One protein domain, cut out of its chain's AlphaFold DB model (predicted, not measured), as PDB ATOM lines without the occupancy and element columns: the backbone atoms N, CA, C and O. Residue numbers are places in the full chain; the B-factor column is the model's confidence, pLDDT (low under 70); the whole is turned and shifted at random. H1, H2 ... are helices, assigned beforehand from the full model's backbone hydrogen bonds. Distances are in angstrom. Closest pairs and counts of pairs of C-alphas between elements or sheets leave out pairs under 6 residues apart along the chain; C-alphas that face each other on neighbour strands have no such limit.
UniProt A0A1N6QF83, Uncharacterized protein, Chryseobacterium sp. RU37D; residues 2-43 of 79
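AT A GLANCE: This is residues 2 to 43 of the 79 residues of an uncharacterized protein of Chryseobacterium sp. RU37D (UniProt A0A1N6QF83). One long helix, H2, makes most of the length; a short helix, H1, sits near its first end and slants back from it, and the unnamed tail, residues 31 to 43, turns at the far end of H2 and folds back toward the H1 end. The turn, residues 29 to 34, of which 29 to 30 belong to H2, stands free. The printed part has 42 residues with two named helices, H1 then H2, no named strand, and is all helix by class. It is only just compact, close to loose, with a radius of gyration of the C-alphas of 10.6 A, and elongated, spanning 30 by 18 by 14 A.

HOW THE PARTS SIT: H2, residues 14 to 30, and H1, residues 3 to 9, are close but not clearly touching; their closest C-alphas, of Arg 17 and Ile 9, are 6.0 A apart. They run opposite ways at a steep tilt of 46 degrees. In H1 every O i to N i+4 pair is within hydrogen-bond range; in H2, 11 of 13.

IN THESE COORDINATES: H2 measures 25.1 A from C-alpha 14 at (39.483, 20.872, 45.043) to C-alpha 30 at (52.544, 24.955, 23.997). H1 measures 10.2 A, starting from C-alpha 3 at (39.241, 9.831, 30.405).

THE WHOLE: The C-alphas farthest apart, of His 13 and Gly 33, are 31.0 A apart. The printed part has no cut, and the link from H1 to H2 is tight. Mean pLDDT of the printed part is 79.9; residues 35 to 36 and 40 to 43 are under 70.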
ATOM      1  N   ASP A   2      42.482  13.076  28.444       78.56
ATOM      2  CA  ASP A   2      42.029  11.671  28.480       78.56
ATOM      3  C   ASP A   2      41.028  11.376  29.605       78.56
ATOM      4  O   ASP A   2      41.115  11.945  30.694       78.56
ATOM      5  N   LYS A   3      40.169  10.368  29.392       84.44
ATOM      6  CA  LYS A   3      39.241   9.831  30.405       84.44
ATOM      7  C   LYS A   3      39.946   9.429  31.708       84.44
ATOM      8  O   LYS A   3      39.464   9.722  32.796       84.44
ATOM      9  N   VAL A   4      41.122   8.803  31.603       83.44
ATOM     10  CA  VAL A   4      41.928   8.370  32.765       83.44
ATOM     11  C   VAL A   4      42.438   9.566  33.574       83.44
ATOM     12  O   VAL A   4      42.530   9.500  34.798       83.44
ATOM     13  N   THR A   5      42.760  10.668  32.899       81.00
ATOM     14  CA  THR A   5      43.263  11.886  33.538       81.00
ATOM     15  C   THR A   5      42.155  12.584  34.327       81.00
ATOM     16  O   THR A   5      42.391  13.000  35.457       81.00
ATOM     17  N   LEU A   6      40.928  12.618  33.794       84.50
ATOM     18  CA  LEU A   6      39.754  13.159  34.493       84.50
ATOM     19  C   LEU A   6      39.460  12.398  35.795       84.50
ATOM     20  O   LEU A   6      39.417  13.007  36.861       84.50
ATOM     21  N   GLN A   7      39.404  11.065  35.733       85.06
ATOM     22  CA  GLN A   7      39.185  10.210  36.910       85.06
ATOM     23  C   GLN A   7      40.258  10.377  37.998       85.06
ATOM     24  O   GLN A   7      40.010  10.119  39.176       85.06
ATOM     25  N   ARG A   8      41.484  10.762  37.620       82.19
ATOM     26  CA  ARG A   8      42.581  11.014  38.567       82.19
ATOM     27  C   ARG A   8      42.455  12.383  39.223       82.19
ATOM     28  O   ARG A   8      42.675  12.481  40.426       82.19
ATOM     29  N   ILE A   9      42.055  13.403  38.469       83.19
ATOM     30  CA  ILE A   9      41.827  14.762  38.984       83.19
ATOM     31  C   ILE A   9      40.644  14.785  39.953       83.19
ATOM     32  O   ILE A   9      40.698  15.455  40.979       83.19
ATOM     33  N   GLU A  10      39.610  13.986  39.695       83.69
ATOM     34  CA  GLU A  10      38.462  13.825  40.596       83.69
ATOM     35  C   GLU A  10      38.813  13.228  41.966       83.69
ATOM     36  O   GLU A  10      38.027  13.350  42.903       83.69
ATOM     37  N   LYS A  11      39.987  12.610  42.120       84.00
ATOM     38  CA  LYS A  11      40.474  12.095  43.411       84.00
ATOM     39  C   LYS A  11      41.360  13.093  44.160       84.00
ATOM     40  O   LYS A  11      41.793  12.799  45.269       84.00
ATOM     41  N   LEU A  12      41.659  14.247  43.559       80.94
ATOM     42  CA  LEU A  12      42.489  15.292  44.158       80.94
ATOM     43  C   LEU A  12      41.652  16.292  44.958       80.94
ATOM     44  O   LEU A  12      40.441  16.421  44.752       80.94
ATOM     45  N   HIS A  13      42.322  17.020  45.849       80.25
ATOM     46  CA  HIS A  13      41.724  18.106  46.619       80.25
ATOM     47  C   HIS A  13      41.246  19.241  45.688       80.25
ATOM     48  O   HIS A  13      41.977  19.557  44.746       80.25
ATOM     49  N   PRO A  14      40.070  19.860  45.926       84.62
ATOM     50  CA  PRO A  14      39.483  20.872  45.043       84.62
ATOM     51  C   PRO A  14      40.448  21.990  44.634       84.62
ATOM     52  O   PRO A  14      40.572  22.255  43.443       84.62
ATOM     53  N   SER A  15      41.212  22.539  45.584       83.25
ATOM     54  CA  SER A  15      42.198  23.604  45.326       83.25
ATOM     55  C   SER A  15      43.235  23.219  44.263       83.25
ATOM     56  O   SER A  15      43.557  24.003  43.384       83.25
ATOM     57  N   VAL A  16      43.700  21.967  44.277       80.62
ATOM     58  CA  VAL A  16      44.748  21.484  43.361       80.62
ATOM     59  C   VAL A  16      44.170  21.127  41.984       80.62
ATOM     60  O   VAL A  16      44.885  21.083  40.983       80.62
ATOM     61  N   ARG A  17      42.855  20.874  41.881       84.31
ATOM     62  CA  ARG A  17      42.213  20.550  40.593       84.31
ATOM     63  C   ARG A  17      42.238  21.728  39.636       84.31
ATOM     64  O   ARG A  17      42.369  21.518  38.432       84.31
ATOM     65  N   GLU A  18      42.037  22.929  40.160       84.88
ATOM     66  CA  GLU A  18      41.993  24.152  39.364       84.88
ATOM     67  C   GLU A  18      43.368  24.454  38.779       84.88
ATOM     68  O   GLU A  18      43.491  24.605  37.563       84.88
ATOM     69  N   GLU A  19      44.403  24.391  39.615       86.81
ATOM     70  CA  GLU A  19      45.799  24.551  39.203       86.81
ATOM     71  C   GLU A  19      46.194  23.528  38.131       86.81
ATOM     72  O   GLU A  19      46.696  23.885  37.069       86.81
ATOM     73  N   ILE A  20      45.887  22.243  38.342       86.69
ATOM     74  CA  ILE A  20      46.215  21.194  37.367       86.69
ATOM     75  C   ILE A  20      45.504  21.420  36.030       86.69
ATOM     76  O   ILE A  20      46.097  21.200  34.974       86.69
ATOM     77  N   LYS A  21      44.242  21.864  36.046       87.25
ATOM     78  CA  LYS A  21      43.516  22.192  34.812       87.25
ATOM     79  C   LYS A  21      44.182  23.342  34.059       87.25
ATOM     80  O   LYS A  21      44.257  23.274  32.835       87.25
ATOM     81  N   GLN A  22      44.647  24.375  34.763       89.75
ATOM     82  CA  GLN A  22      45.356  25.504  34.154       89.75
ATOM     83  C   GLN A  22      46.684  25.061  33.538       89.75
ATOM     84  O   GLN A  22      46.948  25.375  32.380       89.75
ATOM     85  N   ILE A  23      47.463  24.256  34.266       87.56
ATOM     86  CA  ILE A  23      48.729  23.697  33.780       87.56
ATOM     87  C   ILE A  23      48.497  22.910  32.490       87.56
ATOM     88  O   ILE A  23      49.162  23.148  31.489       87.56
ATOM     89  N   ILE A  24      47.521  22.002  32.473       85.25
ATOM     90  CA  ILE A  24      47.269  21.163  31.294       85.25
ATOM     91  C   ILE A  24      46.879  22.000  30.079       85.25
ATOM     92  O   ILE A  24      47.371  21.715  28.996       85.25
ATOM     93  N   LYS A  25      46.054  23.040  30.253       87.19
ATOM     94  CA  LYS A  25      45.706  23.952  29.155       87.19
ATOM     95  C   LYS A  25      46.933  24.675  28.605       87.19
ATOM     96  O   LYS A  25      47.158  24.634  27.404       87.19
ATOM     97  N   ALA A  26      47.748  25.258  29.486       87.06
ATOM     98  CA  ALA A  26      48.953  25.983  29.089       87.06
ATOM     99  C   ALA A  26      49.918  25.095  28.290       87.06
ATOM    100  O   ALA A  26      50.509  25.523  27.302       87.06
ATOM    101  N   TYR A  27      50.054  23.830  28.688       84.75
ATOM    102  CA  TYR A  27      50.889  22.900  27.948       84.75
ATOM    103  C   TYR A  27      50.224  22.323  26.692       84.75
ATOM    104  O   TYR A  27      50.943  22.071  25.735       84.75
ATOM    105  N   ASP A  28      48.906  22.098  26.657       83.06
ATOM    106  CA  ASP A  28      48.206  21.675  25.430       83.06
ATOM    107  C   ASP A  28      48.350  22.751  24.329       83.06
ATOM    108  O   ASP A  28      48.454  22.414  23.154       83.06
ATOM    109  N   GLU A  29      48.420  24.032  24.706       84.69
ATOM    110  CA  GLU A  29      48.694  25.151  23.792       84.69
ATOM    111  C   GLU A  29      50.171  25.221  23.364       84.69
ATOM    112  O   GLU A  29      50.468  25.490  22.200       84.69
ATOM    113  N   ALA A  30      51.106  24.948  24.283       83.94
ATOM    114  CA  ALA A  30      52.544  24.955  23.997       83.94
ATOM    115  C   ALA A  30      53.020  23.717  23.211       83.94
ATOM    116  O   ALA A  30      54.013  23.775  22.482       83.94
ATOM    117  N   LEU A  31      52.342  22.578  23.363       81.31
ATOM    118  CA  LEU A  31      52.672  21.330  22.685       81.31
ATOM    119  C   LEU A  31      52.084  21.328  21.271       81.31
ATOM    120  O   LEU A  31      51.001  20.816  21.011       81.31
ATOM    121  N   THR A  32      52.846  21.844  20.313       73.31
ATOM    122  CA  THR A  32      52.515  21.716  18.891       73.31
ATOM    123  C   THR A  32      52.697  20.266  18.420       73.31
ATOM    124  O   THR A  32      53.798  19.719  18.503       73.31
ATOM    125  N   GLY A  33      51.642  19.632  17.893       71.38
ATOM    126  CA  GLY A  33      51.706  18.304  17.258       71.38
ATOM    127  C   GLY A  33      50.818  17.237  17.912       71.38
ATOM    128  O   GLY A  33      49.692  17.510  18.308       71.38
ATOM    129  N   LYS A  34      51.297  15.982  17.976       70.31
ATOM    130  CA  LYS A  34      50.550  14.810  18.503       70.31
ATOM    131  C   LYS A  34      50.847  14.492  19.979       70.31
ATOM    132  O   LYS A  34      50.439  13.440  20.476       70.31
ATOM    133  N   ALA A  35      51.618  15.338  20.660       69.56
ATOM    134  CA  ALA A  35      52.014  15.108  22.044       69.56
ATOM    135  C   ALA A  35      50.824  15.321  22.990       69.56
ATOM    136  O   ALA A  35      50.012  16.218  22.786       69.56
ATOM    137  N   LYS A  36      50.712  14.479  24.023       69.81
ATOM    138  CA  LYS A  36      49.604  14.523  24.980       69.81
ATOM    139  C   LYS A  36      50.105  14.328  26.399       69.81
ATOM    140  O   LYS A  36      50.831  13.374  26.678       69.81
ATOM    141  N   ILE A  37      49.672  15.194  27.308       72.25
ATOM    142  CA  ILE A  37      50.036  15.088  28.720       72.25
ATOM    143  C   ILE A  37      49.164  14.056  29.421       72.25
ATOM    144  O   ILE A  37      47.931  14.098  29.373       72.25
ATOM    145  N   ARG A  38      49.823  13.146  30.142       75.75
ATOM    146  CA  ARG A  38      49.174  12.106  30.936       75.75
ATOM    147  C   ARG A  38      49.646  12.171  32.381       75.75
ATOM    148  O   ARG A  38      50.807  11.911  32.676       75.75
ATOM    149  N   ILE A  39      48.726  12.449  33.302       73.12
ATOM    150  CA  ILE A  39      49.016  12.401  34.741       73.12
ATOM    151  C   ILE A  39      49.161  10.936  35.143       73.12
ATOM    152  O   ILE A  39      48.176  10.200  35.096       73.12
ATOM    153  N   THR A  40      50.356  10.499  35.539       69.75
ATOM    154  CA  THR A  40      50.652   9.108  35.929       69.75
ATOM    155  C   THR A  40      50.347   8.816  37.395       69.75
ATOM    156  O   THR A  40      49.846   7.733  37.696       69.75
ATOM    157  N   GLN A  41      50.572   9.777  38.295       68.12
ATOM    158  CA  GLN A  41      50.316   9.640  39.734       68.12
ATOM    159  C   GLN A  41      49.517  10.846  40.249       68.12
ATOM    160  O   GLN A  41      49.868  11.980  39.954       68.12
ATOM    161  N   GLY A  42      48.408  10.589  40.958       62.56
ATOM    162  CA  GLY A  42      47.498  11.624  41.474       62.56
ATOM    163  C   GLY A  42      47.660  11.836  42.978       62.56
ATOM    164  O   GLY A  42      48.288  12.790  43.413       62.56
ATOM    165  N   CYS A  43      47.125  10.922  43.785       55.09
ATOM    166  CA  CYS A  43      47.203  10.991  45.243       55.09
ATOM    167  C   CYS A  43      47.893   9.726  45.768       55.09
ATOM    168  O   CYS A  43      47.359   8.624  45.622       55.09
TER     169      CYS A  43